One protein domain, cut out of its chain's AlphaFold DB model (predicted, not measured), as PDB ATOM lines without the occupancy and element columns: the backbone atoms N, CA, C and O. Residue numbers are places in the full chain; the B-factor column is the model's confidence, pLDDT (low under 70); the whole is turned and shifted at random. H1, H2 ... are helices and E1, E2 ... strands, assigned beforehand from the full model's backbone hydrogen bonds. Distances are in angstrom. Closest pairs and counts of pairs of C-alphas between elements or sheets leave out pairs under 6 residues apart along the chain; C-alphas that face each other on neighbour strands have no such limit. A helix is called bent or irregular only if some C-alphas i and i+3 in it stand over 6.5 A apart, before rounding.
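This is residues 30 to 135 of the 138 residues of an uncharacterized protein of Cecembia calidifontis (UniProt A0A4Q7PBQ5). A small sheet of two short parallel strands, E1 and E2, makes the core of an elongated body, with the long helix H5 over one face and the shorter, irregular helix H3 over the other. The short helix H1 packs beside E2 and on H5, while H2 and H4 lie toward the two ends of the long axis, and residues 30 to 51 form a long stretch with no named element. The printed part has 106 residues, with five named helices and two named strands in the order H1, H2, E1, H3, E2, H4, H5; the class is mostly helix, though under half of the residues are in named elements. The whole is compact, with a radius of gyration of the C-alphas of 14.5 A, and the C-alphas span 47 by 28 by 20 A.

Find C-alpha 68 at (200.739, 153.579, 244.215); from there E1, residues 68 to 72, runs 12.7 A. E2, residues 96 to 100, covers 13.2 A. H5, residues 117 to 134, runs 26.0 A and ends at C-alpha 134, (206.812, 157.448, 254.140). H3, residues 79 to 88, is 15.2 A long and irregular, with C-alphas 81 and 84 7.3 A apart. Look for H1 at residues 52 to 55 and H2 at 61 to 64, each 5.1 A, and for H4 at 109 to 114, 8.7 A.

Begin at E1 and E2, parallel neighbours at 25 degrees, where N 69 and O 96 are 2.9 A apart and N 71 and O 98 2.8 A, both within hydrogen-bond range. E1, H3 and E2 form a strand-helix-strand unit, two parallel neighbour strands with a helix between them along the chain, and its crossover is right-handed. The closest C-alphas of H3 and E2 are those of Thr 79 and Phe 99, 6.4 A apart. Those of E2 and H5 are Val 100 and Ile 124, 6.3 A apart. H1 touches H5, which meets it with residues 127 to 134 alone; the closest C-alphas, of Ser 53 and Leu 131, are 5.3 A apart. H3 and H5 are apart, and H2 and H5 only just, at 8.2 A. H4 touches no helix. Every O i to N i+4 pair is within hydrogen-bond range in H4; H5 has 13 of 14 and H3 3 of 6, and H1 and H2 are too short for such a pair.

The two C-alphas farthest apart, of Thr 30 and Pro 61, are 47.8 A from each other. The printed part has no cut, and no link between named elements is long. The mean pLDDT of the printed part is 94.4, and residue 91 alone is under 70.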
ATOM      1  N   THR A  30     198.121 184.824 226.096       84.25
ATOM      2  CA  THR A  30     197.223 185.673 226.888       84.25
ATOM      3  C   THR A  30     197.041 185.125 228.300       84.25
ATOM      4  O   THR A  30     197.243 183.939 228.558       84.25
ATOM      5  N   ASP A  31     196.588 185.973 229.220       84.31
ATOM      6  CA  ASP A  31     196.345 185.583 230.614       84.31
ATOM      7  C   ASP A  31     195.210 184.559 230.796       84.31
ATOM      8  O   ASP A  31     195.116 183.935 231.850       84.31
ATOM      9  N   ALA A  32     194.364 184.372 229.779       82.94
ATOM     10  CA  ALA A  32     193.306 183.362 229.770       82.94
ATOM     11  C   ALA A  32     193.807 181.962 229.368       82.94
ATOM     12  O   ALA A  32     193.037 181.002 229.403       82.94
ATOM     13  N   MET A  33     195.066 181.839 228.942       81.62
ATOM     14  CA  MET A  33     195.678 180.570 228.549       81.62
ATOM     15  C   MET A  33     196.377 179.921 229.746       81.62
ATOM     16  O   MET A  33     196.813 180.610 230.664       81.62
ATOM     17  N   LEU A  34     196.519 178.593 229.707       73.81
ATOM     18  CA  LEU A  34     197.177 177.809 230.762       73.81
ATOM     19  C   LEU A  34     198.645 178.216 230.994       73.81
ATOM     20  O   LEU A  34     199.141 178.105 232.106       73.81
ATOM     21  N   ASP A  35     199.315 178.716 229.952       75.06
ATOM     22  CA  ASP A  35     200.688 179.235 230.024       75.06
ATOM     23  C   ASP A  35     200.743 180.763 230.253       75.06
ATOM     24  O   ASP A  35     201.807 181.386 230.142       75.06
ATOM     25  N   GLY A  36     199.589 181.382 230.526       78.38
ATOM     26  CA  GLY A  36     199.438 182.799 230.853       78.38
ATOM     27  C   GLY A  36     199.964 183.146 232.248       78.38
ATOM     28  O   GLY A  36     200.650 182.362 232.896       78.38
ATOM     29  N   LYS A  37     199.677 184.359 232.739       81.62
ATOM     30  CA  LYS A  37     200.179 184.808 234.057       81.62
ATOM     31  C   LYS A  37     199.169 184.684 235.194       81.62
ATOM     32  O   LYS A  37     199.547 184.915 236.340       81.62
ATOM     33  N   LEU A  38     197.904 184.395 234.885       83.44
ATOM     34  CA  LEU A  38     196.813 184.409 235.866       83.44
ATOM     35  C   LEU A  38     196.291 183.021 236.238       83.44
ATOM     36  O   LEU A  38     195.766 182.859 237.337       83.44
ATOM     37  N   ILE A  39     196.401 182.043 235.341       85.06
ATOM     38  CA  ILE A  39     195.863 180.700 235.552       85.06
ATOM     39  C   ILE A  39     197.033 179.757 235.792       85.06
ATOM     40  O   ILE A  39     197.780 179.455 234.869       85.06
ATOM     41  N   PHE A  40     197.173 179.290 237.030       92.50
ATOM     42  CA  PHE A  40     198.159 178.283 237.406       92.50
ATOM     43  C   PHE A  40     197.485 176.956 237.733       92.50
ATOM     44  O   PHE A  40     196.294 176.894 238.045       92.50
ATOM     45  N   ASP A  41     198.258 175.878 237.651       94.69
ATOM     46  CA  ASP A  41     197.780 174.557 238.017       94.69
ATOM     47  C   ASP A  41     197.474 174.493 239.525       94.69
ATOM     48  O   ASP A  41     198.325 174.882 240.334       94.69
ATOM     49  N   PRO A  42     196.302 173.972 239.935       94.69
ATOM     50  CA  PRO A  42     195.903 173.966 241.341       94.69
ATOM     51  C   PRO A  42     196.848 173.195 242.271       94.69
ATOM     52  O   PRO A  42     196.859 173.460 243.475       94.69
ATOM     53  N   SER A  43     197.652 172.260 241.749       95.75
ATOM     54  CA  SER A  43     198.638 171.516 242.543       95.75
ATOM     55  C   SER A  43     199.788 172.381 243.059       95.75
ATOM     56  O   SER A  43     200.514 171.954 243.953       95.75
ATOM     57  N   LEU A  44     199.958 173.600 242.539       95.62
ATOM     58  CA  LEU A  44     200.934 174.558 243.058       95.62
ATOM     59  C   LEU A  44     200.490 175.182 244.375       95.62
ATOM     60  O   LEU A  44     201.325 175.400 245.251       95.62
ATOM     61  N   ASP A  45     199.190 175.435 244.507       95.56
ATOM     62  CA  ASP A  45     198.612 176.060 245.693       95.56
ATOM     63  C   ASP A  45     198.238 175.022 246.754       95.56
ATOM     64  O   ASP A  45     198.368 175.286 247.948       95.56
ATOM     65  N   ARG A  46     197.765 173.845 246.323       96.75
ATOM     66  CA  ARG A  46     197.293 172.759 247.197       96.75
ATOM     67  C   ARG A  46     197.908 171.419 246.799       96.75
ATOM     68  O   ARG A  46     197.193 170.528 246.338       96.75
ATOM     69  N   PRO A  47     199.234 171.250 246.919       97.25
ATOM     70  CA  PRO A  47     199.918 170.038 246.475       97.25
ATOM     71  C   PRO A  47     199.442 168.770 247.207       97.25
ATOM     72  O   PRO A  47     199.516 167.679 246.649       97.25
ATOM     73  N   GLU A  48     198.913 168.889 248.422       97.50
ATOM     74  CA  GLU A  48     198.281 167.808 249.180       97.50
ATOM     75  C   GLU A  48     197.007 167.255 248.529       97.50
ATOM     76  O   GLU A  48     196.690 166.090 248.730       97.50
ATOM     77  N   ASP A  49     196.313 168.017 247.682       96.38
ATOM     78  CA  ASP A  49     195.154 167.504 246.940       96.38
ATOM     79  C   ASP A  49     195.570 166.584 245.774       96.38
ATOM     80  O   ASP A  49     194.711 165.948 245.154       96.38
ATOM     81  N   PHE A  50     196.869 166.511 245.461       97.44
ATOM     82  CA  PHE A  50     197.415 165.835 244.281       97.44
ATOM     83  C   PHE A  50     198.454 164.772 244.639       97.44
ATOM     84  O   PHE A  50     198.433 163.682 244.072       97.44
ATOM     85  N   LEU A  51     199.349 165.061 245.585       98.38
ATOM     86  CA  LEU A  51     200.447 164.178 245.960       98.38
ATOM     87  C   LEU A  51     200.069 163.304 247.154       98.38
ATOM     88  O   LEU A  51     199.813 163.800 248.256       98.38
ATOM     89  N   LEU A  52     200.106 161.986 246.960       97.75
ATOM     90  CA  LEU A  52     199.832 161.018 248.022       97.75
ATOM     91  C   LEU A  52     200.818 161.159 249.185       97.75
ATOM     92  O   LEU A  52     200.415 161.066 250.344       97.75
ATOM     93  N   SER A  53     202.093 161.431 248.890       98.38
ATOM     94  CA  SER A  53     203.104 161.625 249.930       98.38
ATOM     95  C   SER A  53     202.789 162.781 250.887       98.38
ATOM     96  O   SER A  53     203.245 162.767 252.029       98.38
ATOM     97  N   LEU A  54     201.994 163.762 250.445       98.25
ATOM     98  CA  LEU A  54     201.588 164.916 251.244       98.25
ATOM     99  C   LEU A  54     200.216 164.728 251.891       98.25
ATOM    100  O   LEU A  54     200.041 165.097 253.049       98.25
ATOM    101  N   SER A  55     199.254 164.131 251.181       97.00
ATOM    102  CA  SER A  55     197.924 163.851 251.742       97.00
ATOM    103  C   SER A  55     197.955 162.763 252.813       97.00
ATOM    104  O   SER A  55     197.162 162.782 253.756       97.00
ATOM    105  N   LYS A  56     198.884 161.808 252.685       97.00
ATOM    106  CA  LYS A  56     199.012 160.657 253.575       97.00
ATOM    107  C   LYS A  56     200.481 160.328 253.869       97.00
ATOM    108  O   LYS A  56     200.979 159.280 253.446       97.00
ATOM    109  N   PRO A  57     201.169 161.191 254.642       97.69
ATOM    110  CA  PRO A  57     202.600 161.062 254.922       97.69
ATOM    111  C   PRO A  57     202.938 159.935 255.908       97.69
ATOM    112  O   PRO A  57     204.096 159.553 256.020       97.69
ATOM    113  N   ASN A  58     201.944 159.413 256.635       97.94
ATOM    114  CA  ASN A  58     202.110 158.354 257.632       97.94
ATOM    115  C   ASN A  58     201.063 157.244 257.396       97.94
ATOM    116  O   ASN A  58     200.057 157.205 258.112       97.94
ATOM    117  N   PRO A  59     201.223 156.392 256.366       97.62
ATOM    118  CA  PRO A  59     200.277 155.319 256.077       97.62
ATOM    119  C   PRO A  59     200.259 154.261 257.187       97.62
ATOM    120  O   PRO A  59     201.272 153.962 257.822       97.62
ATOM    121  N   THR A  60     199.106 153.627 257.391       97.69
ATOM    122  CA  THR A  60     199.043 152.381 258.167       97.69
ATOM    123  C   THR A  60     199.758 151.245 257.419       97.69
ATOM    124  O   THR A  60     199.890 151.309 256.194       97.69
ATOM    125  N   PRO A  61     200.152 150.144 258.092       97.00
ATOM    126  CA  PRO A  61     200.788 149.008 257.416       97.00
ATOM    127  C   PRO A  61     199.968 148.422 256.253       97.00
ATOM    128  O   PRO A  61     200.537 147.959 255.272       97.00
ATOM    129  N   ALA A  62     198.635 148.462 256.347       96.19
ATOM    130  CA  ALA A  62     197.743 147.989 255.288       96.19
ATOM    131  C   ALA A  62     197.629 148.967 254.105       96.19
ATOM    132  O   ALA A  62     197.235 148.570 253.016       96.19
ATOM    133  N   GLU A  63     197.924 150.248 254.312       96.94
ATOM    134  CA  GLU A  63     197.935 151.259 253.252       96.94
ATOM    135  C   GLU A  63     199.297 151.316 252.565       96.94
ATOM    136  O   GLU A  63     199.354 151.433 251.348       96.94
ATOM    137  N   ALA A  64     200.375 151.152 253.332       97.62
ATOM    138  CA  ALA A  64     201.751 151.095 252.850       97.62
ATOM    139  C   ALA A  64     202.016 149.954 251.847       97.62
ATOM    140  O   ALA A  64     202.960 150.021 251.058       97.62
ATOM    141  N   SER A  65     201.201 148.896 251.882       96.81
ATOM    142  CA  SER A  65     201.288 147.751 250.970       96.81
ATOM    143  C   SER A  65     200.440 147.891 249.702       96.81
ATOM    144  O   SER A  65     200.560 147.058 248.796       96.81
ATOM    145  N   LYS A  66     199.578 148.914 249.620       96.88
ATOM    146  CA  LYS A  66     198.755 149.156 248.431       96.88
ATOM    147  C   LYS A  66     199.616 149.715 247.298       96.88
ATOM    148  O   LYS A  66     200.443 150.580 247.577       96.88
ATOM    149  N   PRO A  67     199.386 149.284 246.044       97.75
ATOM    150  CA  PRO A  67     200.026 149.882 244.881       97.75
ATOM    151  C   PRO A  67     199.779 151.387 244.804       97.75
ATOM    152  O   PRO A  67     198.643 151.848 244.979       97.75
ATOM    153  N   VAL A  68     200.828 152.143 244.490       97.81
ATOM    154  CA  VAL A  68     200.739 153.579 244.215       97.81
ATOM    155  C   VAL A  68     201.038 153.859 242.744       97.81
ATOM    156  O   VAL A  68     202.141 153.623 242.257       97.81
ATOM    157  N   PHE A  69     200.074 154.444 242.032       97.44
ATOM    158  CA  PHE A  69     200.298 154.963 240.685       97.44
ATOM    159  C   PHE A  69     200.728 156.427 240.744       97.44
ATOM    160  O   PHE A  69     199.939 157.308 241.087       97.44
ATOM    161  N   ILE A  70     201.982 156.688 240.371       98.06
ATOM    162  CA  ILE A  70     202.480 158.045 240.136       98.06
ATOM    163  C   ILE A  70     202.108 158.442 238.704       98.06
ATOM    164  O   ILE A  70     202.676 157.929 237.738       98.06
ATOM    165  N   LEU A  71     201.139 159.341 238.572       97.69
ATOM    166  CA  LEU A  71     200.605 159.816 237.302       97.69
ATOM    167  C   LEU A  71     201.355 161.074 236.859       97.69
ATOM    168  O   LEU A  71     201.477 162.038 237.616       97.69
ATOM    169  N   MET A  72     201.842 161.062 235.620       97.12
ATOM    170  CA  MET A  72     202.532 162.185 234.985       97.12
ATOM    171  C   MET A  72     201.804 162.569 233.699       97.12
ATOM    172  O   MET A  72     201.394 161.697 232.937       97.12
ATOM    173  N   HIS A  73     201.596 163.861 233.479       97.25
ATOM    174  CA  HIS A  73     200.924 164.380 232.285       97.25
ATOM    175  C   HIS A  73     201.896 164.518 231.096       97.25
ATOM    176  O   HIS A  73     203.110 164.338 231.231       97.25
ATOM    177  N   GLY A  74     201.357 164.835 229.921       95.62
ATOM    178  CA  GLY A  74     202.094 165.047 228.682       95.62
ATOM    179  C   GLY A  74     202.818 166.395 228.597       95.62
ATOM    180  O   GLY A  74     202.693 167.273 229.455       95.62
ATOM    181  N   TYR A  75     203.591 166.555 227.522       94.06
ATOM    182  CA  TYR A  75     204.277 167.806 227.185       94.06
ATOM    183  C   TYR A  75     203.269 168.946 227.001       94.06
ATOM    184  O   TYR A  75     202.228 168.734 226.387       94.06
ATOM    185  N   SER A  76     203.593 170.131 227.533       90.38
ATOM    186  CA  SER A  76     202.748 171.343 227.562       90.38
ATOM    187  C   SER A  76     201.405 171.214 228.292       90.38
ATOM    188  O   SER A  76     200.613 172.150 228.275       90.38
ATOM    189  N   ALA A  77     201.124 170.073 228.920       93.19
ATOM    190  CA  ALA A  77     199.896 169.852 229.669       93.19
ATOM    191  C   ALA A  77     200.084 170.150 231.167       93.19
ATOM    192  O   ALA A  77     201.069 170.761 231.585       93.19
ATOM    193  N   SER A  78     199.124 169.723 231.984       95.44
ATOM    194  CA  SER A  78     199.182 169.861 233.437       95.44
ATOM    195  C   SER A  78     198.383 168.750 234.124       95.44
ATOM    196  O   SER A  78     197.928 167.815 233.464       95.44
ATOM    197  N   THR A  79     198.192 168.821 235.445       96.06
ATOM    198  CA  THR A  79     197.550 167.738 236.217       96.06
ATOM    199  C   THR A  79     196.116 167.421 235.772       96.06
ATOM    200  O   THR A  79     195.671 166.287 235.950       96.06
ATOM    201  N   PHE A  80     195.426 168.367 235.120       93.69
ATOM    202  CA  PHE A  80     194.057 168.194 234.618       93.69
ATOM    203  C   PHE A  80     193.883 167.005 233.657       93.69
ATOM    204  O   PHE A  80     192.781 166.467 233.574       93.69
ATOM    205  N   GLU A  81     194.931 166.576 232.938       95.69
ATOM    206  CA  GLU A  81     194.841 165.443 231.995       95.69
ATOM    207  C   GLU A  81     194.393 164.147 232.672       95.69
ATOM    208  O   GLU A  81     193.812 163.272 232.034       95.69
ATOM    209  N   TRP A  82     194.632 164.033 233.974       95.62
ATOM    210  CA  TRP A  82     194.274 162.859 234.752       95.62
ATOM    211  C   TRP A  82     192.986 163.036 235.557       95.62
ATOM    212  O   TRP A  82     192.608 162.118 236.278       95.62
ATOM    213  N   GLU A  83     192.282 164.165 235.445       93.56
ATOM    214  CA  GLU A  83     191.087 164.435 236.256       93.56
ATOM    215  C   GLU A  83     189.922 163.491 235.908       93.56
ATOM    216  O   GLU A  83     189.194 163.033 236.793       93.56
ATOM    217  N   GLU A  84     189.783 163.109 234.634       95.00
ATOM    218  CA  GLU A  84     188.810 162.087 234.225       95.00
ATOM    219  C   GLU A  84     189.150 160.731 234.854       95.00
ATOM    220  O   GLU A  84     188.283 160.075 235.433       95.00
ATOM    221  N   PHE A  85     190.426 160.336 234.814       95.12
ATOM    222  CA  PHE A  85     190.885 159.091 235.426       95.12
ATOM    223  C   PHE A  85     190.712 159.110 236.947       95.12
ATOM    224  O   PHE A  85     190.204 158.146 237.512       95.12
ATOM    225  N   ARG A  86     191.039 160.225 237.609       92.69
ATOM    226  CA  ARG A  86     190.785 160.449 239.039       92.69
ATOM    227  C   ARG A  86     189.318 160.214 239.381       92.69
ATOM    228  O   ARG A  86     189.015 159.514 240.345       92.69
ATOM    229  N   THR A  87     188.428 160.800 238.582       93.94
ATOM    230  CA  THR A  87     186.978 160.694 238.752       93.94
ATOM    231  C   THR A  87     186.504 159.258 238.551       93.94
ATOM    232  O   THR A  87     185.743 158.743 239.367       93.94
ATOM    233  N   TRP A  88     186.982 158.582 237.505       94.25
ATOM    234  CA  TRP A  88     186.647 157.186 237.222       94.25
ATOM    235  C   TRP A  88     187.155 156.227 238.307       94.25
ATOM    236  O   TRP A  88     186.435 155.317 238.715       94.25
ATOM    237  N   SER A  89     188.366 156.455 238.818       91.94
ATOM    238  CA  SER A  89     188.977 155.674 239.897       91.94
ATOM    239  C   SER A  89     188.364 155.940 241.276       91.94
ATOM    240  O   SER A  89     188.716 155.243 242.231       91.94
ATOM    241  N   ALA A  90     187.505 156.953 241.422       81.62
ATOM    242  CA  ALA A  90     187.098 157.467 242.723       81.62
ATOM    243  C   ALA A  90     186.558 156.361 243.654       81.62
ATOM    244  O   ALA A  90     185.565 155.696 243.361       81.62
ATOM    245  N   ASN A  91     187.201 156.242 244.824       69.00
ATOM    246  CA  ASN A  91     186.873 155.354 245.951       69.00
ATOM    247  C   ASN A  91     187.228 153.866 245.819       69.00
ATOM    248  O   ASN A  91     186.752 153.070 246.633       69.00
ATOM    249  N   THR A  92     188.083 153.460 244.876       90.94
ATOM    250  CA  THR A  92     188.633 152.098 244.971       90.94
ATOM    251  C   THR A  92     189.505 151.937 246.230       90.94
ATOM    252  O   THR A  92     190.322 152.811 246.536       90.94
ATOM    253  N   PRO A  93     189.367 150.831 246.987       90.62
ATOM    254  CA  PRO A  93     190.282 150.505 248.072       90.62
ATOM    255  C   PRO A  93     191.590 149.864 247.578       90.62
ATOM    256  O   PRO A  93     192.464 149.622 248.414       90.62
ATOM    257  N   ASP A  94     191.725 149.585 246.278       94.69
ATOM    258  CA  ASP A  94     192.742 148.674 245.740       94.69
ATOM    259  C   ASP A  94     194.100 149.337 245.491       94.69
ATOM    260  O   ASP A  94     195.125 148.668 245.577       94.69
ATOM    261  N   TYR A  95     194.126 150.638 245.200       96.19
ATOM    262  CA  TYR A  95     195.347 151.390 244.904       96.19
ATOM    263  C   TYR A  95     195.209 152.865 245.288       96.19
ATOM    264  O   TYR A  95     194.109 153.366 245.529       96.19
ATOM    265  N   PHE A  96     196.337 153.569 245.319       97.12
ATOM    266  CA  PHE A  96     196.382 155.021 245.444       97.12
ATOM    267  C   PHE A  96     196.896 155.682 244.171       97.12
ATOM    268  O   PHE A  96     197.622 155.082 243.380       97.12
ATOM    269  N   LEU A  97     196.530 156.949 244.005       96.94
ATOM    270  CA  LEU A  97     196.985 157.804 242.918       96.94
ATOM    271  C   LEU A  97     197.796 158.966 243.498       96.94
ATOM    272  O   LEU A  97     197.418 159.523 244.529       96.94
ATOM    273  N   SER A  98     198.881 159.336 242.824       97.69
ATOM    274  CA  SER A  98     199.671 160.530 243.118       97.69
ATOM    275  C   SER A  98     199.954 161.291 241.826       97.69
ATOM    276  O   SER A  98     200.570 160.754 240.908       97.69
ATOM    277  N   PHE A  99     199.467 162.523 241.727       97.38
ATOM    278  CA  PHE A  99     199.432 163.324 240.506       97.38
ATOM    279  C   PHE A  99     200.571 164.332 240.531       97.38
ATOM    280  O   PHE A  99     200.563 165.286 241.307       97.38
ATOM    281  N   VAL A 100     201.563 164.124 239.677       98.19
ATOM    282  CA  VAL A 100     202.759 164.958 239.652       98.19
ATOM    283  C   VAL A 100     202.628 166.036 238.583       98.19
ATOM    284  O   VAL A 100     202.459 165.737 237.401       98.19
ATOM    285  N   LEU A 101     202.802 167.296 238.988       98.12
ATOM    286  CA  LEU A 101     203.054 168.400 238.066       98.12
ATOM    287  C   LEU A 101     204.528 168.393 237.639       98.12
ATOM    288  O   LEU A 101     205.444 168.521 238.464       98.12
ATOM    289  N   LEU A 102     204.775 168.247 236.339       98.19
ATOM    290  CA  LEU A 102     206.131 168.249 235.794       98.19
ATOM    291  C   LEU A 102     206.792 169.625 235.975       98.19
ATOM    292  O   LEU A 102     206.146 170.672 235.904       98.19
ATOM    293  N   GLY A 103     208.107 169.638 236.218       97.81
ATOM    294  CA  GLY A 103     208.867 170.874 236.425       97.81
ATOM    295  C   GLY A 103     208.611 171.927 235.334       97.81
ATOM    296  O   GLY A 103     208.582 171.612 234.146       97.81
ATOM    297  N   GLY A 104     208.373 173.173 235.745       95.44
ATOM    298  CA  GLY A 104     208.084 174.299 234.844       95.44
ATOM    299  C   GLY A 104     206.698 174.327 234.194       95.44
ATOM    300  O   GLY A 104     206.367 175.340 233.594       95.44
ATOM    301  N   HIS A 105     205.874 173.284 234.329       95.69
ATOM    302  CA  HIS A 105     204.502 173.279 233.803       95.69
ATOM    303  C   HIS A 105     203.516 173.952 234.765       95.69
ATOM    304  O   HIS A 105     203.840 174.163 235.940       95.69
ATOM    305  N   GLY A 106     202.321 174.287 234.263       94.12
ATOM    306  CA  GLY A 106     201.206 174.808 235.060       94.12
ATOM    307  C   GLY A 106     201.461 176.178 235.694       94.12
ATOM    308  O   GLY A 106     200.856 176.495 236.711       94.12
ATOM    309  N   ARG A 107     202.416 176.947 235.158       92.00
ATOM    310  CA  ARG A 107     202.855 178.252 235.677       92.00
ATOM    311  C   ARG A 107     202.800 179.288 234.558       92.00
ATOM    312  O   ARG A 107     201.724 179.645 234.115       92.00
ATOM    313  N   THR A 108     203.959 179.748 234.087       91.75
ATOM    314  CA  THR A 108     204.080 180.688 232.974       91.75
ATOM    315  C   THR A 108     204.781 180.036 231.787       91.75
ATOM    316  O   THR A 108     205.633 179.160 231.961       91.75
ATOM    317  N   TYR A 109     204.515 180.534 230.578       90.38
ATOM    318  CA  TYR A 109     205.227 180.120 229.366       90.38
ATOM    319  C   TYR A 109     206.756 180.226 229.496       90.38
ATOM    320  O   TYR A 109     207.501 179.384 228.997       90.38
ATOM    321  N   GLU A 110     207.245 181.242 230.208       90.81
ATOM    322  CA  GLU A 110     208.678 181.439 230.427       90.81
ATOM    323  C   GLU A 110     209.280 180.400 231.386       90.81
ATOM    324  O   GLU A 110     210.428 179.988 231.201       90.81
ATOM    325  N   ASP A 111     208.527 179.945 232.391       94.00
ATOM    326  CA  ASP A 111     208.942 178.815 233.234       94.00
ATOM    327  C   ASP A 111     209.004 177.524 232.421       94.00
ATOM    328  O   ASP A 111     209.995 176.794 232.505       94.00
ATOM    329  N   PHE A 112     207.994 177.288 231.584       93.31
ATOM    330  CA  PHE A 112     207.941 176.128 230.702       93.31
ATOM    331  C   PHE A 112     209.119 176.108 229.718       93.31
ATOM    332  O   PHE A 112     209.811 175.098 229.608       93.31
ATOM    333  N   LYS A 113     209.434 177.242 229.074       92.62
ATOM    334  CA  LYS A 113     210.580 177.368 228.157       92.62
ATOM    335  C   LYS A 113     211.939 177.155 228.817       92.62
ATOM    336  O   LYS A 113     212.874 176.724 228.143       92.62
ATOM    337  N   ARG A 114     212.085 177.527 230.091       96.25
ATOM    338  CA  ARG A 114     213.333 177.327 230.845       96.25
ATOM    339  C   ARG A 114     213.488 175.900 231.352       96.25
ATOM    340  O   ARG A 114     214.618 175.479 231.597       96.25
ATOM    341  N   ALA A 115     212.383 175.186 231.539       97.12
ATOM    342  CA  ALA A 115     212.404 173.835 232.059       97.12
ATOM    343  C   ALA A 115     213.001 172.844 231.060       97.12
ATOM    344  O   ALA A 115     212.882 172.957 229.841       97.12
ATOM    345  N   THR A 116     213.642 171.827 231.612       98.00
ATOM    346  CA  THR A 116     214.257 170.735 230.872       98.00
ATOM    347  C   THR A 116     213.620 169.411 231.272       98.00
ATOM    348  O   THR A 116     212.997 169.287 232.325       98.00
ATOM    349  N   TRP A 117     213.871 168.360 230.489       97.69
ATOM    350  CA  TRP A 117     213.440 167.006 230.847       97.69
ATOM    351  C   TRP A 117     213.935 166.550 232.231       97.69
ATOM    352  O   TRP A 117     213.303 165.701 232.858       97.69
ATOM    353  N   ARG A 118     215.044 167.118 232.731       98.56
ATOM    354  CA  ARG A 118     215.551 166.825 234.077       98.56
ATOM    355  C   ARG A 118     214.640 167.393 235.151       98.56
ATOM    356  O   ARG A 118     214.428 166.725 236.154       98.56
ATOM    357  N   ASP A 119     214.073 168.574 234.933       98.50
ATOM    358  CA  ASP A 119     213.108 169.180 235.851       98.50
ATOM    359  C   ASP A 119     211.816 168.357 235.892       98.50
ATOM    360  O   ASP A 119     211.255 168.130 236.963       98.50
ATOM    361  N   TRP A 120     211.388 167.825 234.744       98.19
ATOM    362  CA  TRP A 120     210.222 166.942 234.639       98.19
ATOM    363  C   TRP A 120     210.455 165.622 235.379       98.19
ATOM    364  O   TRP A 120     209.664 165.236 236.239       98.19
ATOM    365  N   GLN A 121     211.588 164.966 235.108       98.31
ATOM    366  CA  GLN A 121     211.993 163.740 235.795       98.31
ATOM    367  C   GLN A 121     212.120 163.955 237.307       98.31
ATOM    368  O   GLN A 121     211.755 163.083 238.096       98.31
ATOM    369  N   ASN A 122     212.639 165.112 237.719       98.62
ATOM    370  CA  ASN A 122     212.863 165.421 239.121       98.62
ATOM    371  C   ASN A 122     211.554 165.471 239.920       98.62
ATOM    372  O   ASN A 122     211.541 164.983 241.046       98.62
ATOM    373  N   SER A 123     210.458 165.986 239.351       98.25
ATOM    374  CA  SER A 123     209.148 165.964 240.016       98.25
ATOM    375  C   SER A 123     208.686 164.534 240.327       98.25
ATOM    376  O   SER A 123     208.250 164.254 241.442       98.25
ATOM    377  N   ILE A 124     208.845 163.609 239.373       98.38
ATOM    378  CA  ILE A 124     208.457 162.195 239.525       98.38
ATOM    379  C   ILE A 124     209.340 161.512 240.573       98.38
ATOM    380  O   ILE A 124     208.846 160.845 241.481       98.38
ATOM    381  N   ARG A 125     210.660 161.714 240.468       98.69
ATOM    382  CA  ARG A 125     211.643 161.148 241.397       98.69
ATOM    383  C   ARG A 125     211.380 161.595 242.832       98.69
ATOM    384  O   ARG A 125     211.416 160.769 243.732       98.69
ATOM    385  N   GLN A 126     211.104 162.880 243.045       98.69
ATOM    386  CA  GLN A 126     210.834 163.403 244.381       98.69
ATOM    387  C   GLN A 126     209.584 162.792 245.007       98.69
ATOM    388  O   GLN A 126     209.592 162.528 246.205       98.69
ATOM    389  N   GLU A 127     208.516 162.593 244.232       98.75
ATOM    390  CA  GLU A 127     207.316 161.951 244.764       98.75
ATOM    391  C   GLU A 127     207.595 160.493 245.126       98.75
ATOM    392  O   GLU A 127     207.285 160.069 246.235       98.75
ATOM    393  N   TYR A 128     208.271 159.755 244.244       98.69
ATOM    394  CA  TYR A 128     208.701 158.388 244.531       98.69
ATOM    395  C   TYR A 128     209.543 158.303 245.814       98.69
ATOM    396  O   TYR A 128     209.252 157.507 246.701       98.69
ATOM    397  N   GLU A 129     210.558 159.158 245.953       98.69
ATOM    398  CA  GLU A 129     211.431 159.183 247.131       98.69
ATOM    399  C   GLU A 129     210.664 159.517 248.414       98.69
ATOM    400  O   GLU A 129     210.918 158.908 249.454       98.69
ATOM    401  N   ARG A 130     209.696 160.439 248.351       98.62
ATOM    402  CA  ARG A 130     208.837 160.767 249.495       98.62
ATOM    403  C   ARG A 130     207.917 159.610 249.873       98.62
ATOM    404  O   ARG A 130     207.753 159.348 251.061       98.62
ATOM    405  N   LEU A 131     207.358 158.897 248.898       98.69
ATOM    406  CA  LEU A 131     206.542 157.705 249.141       98.69
ATOM    407  C   LEU A 131     207.361 156.589 249.800       98.69
ATOM    408  O   LEU A 131     206.934 156.027 250.808       98.69
ATOM    409  N   VAL A 132     208.569 156.325 249.299       98.44
ATOM    410  CA  VAL A 132     209.488 155.354 249.912       98.44
ATOM    411  C   VAL A 132     209.849 155.774 251.338       98.44
ATOM    412  O   VAL A 132     209.800 154.953 252.251       98.44
ATOM    413  N   ALA A 133     210.158 157.056 251.563       98.50
ATOM    414  CA  ALA A 133     210.470 157.576 252.894       98.50
ATOM    415  C   ALA A 133     209.279 157.491 253.870       98.50
ATOM    416  O   ALA A 133     209.488 157.268 255.061       98.50
ATOM    417  N   ALA A 134     208.047 157.627 253.373       98.06
ATOM    418  CA  ALA A 134     206.812 157.448 254.140       98.06
ATOM    419  C   ALA A 134     206.469 155.968 254.412       98.06
ATOM    420  O   ALA A 134     205.564 155.677 255.193       98.06
ATOM    421  N   GLY A 135     207.188 155.024 253.796       98.25
ATOM    422  CA  GLY A 135     207.029 153.589 254.023       98.25
ATOM    423  C   GLY A 135     206.113 152.872 253.032       98.25
ATOM    424  O   GLY A 135     205.796 151.711 253.272       98.25
TER     425      GLY A 135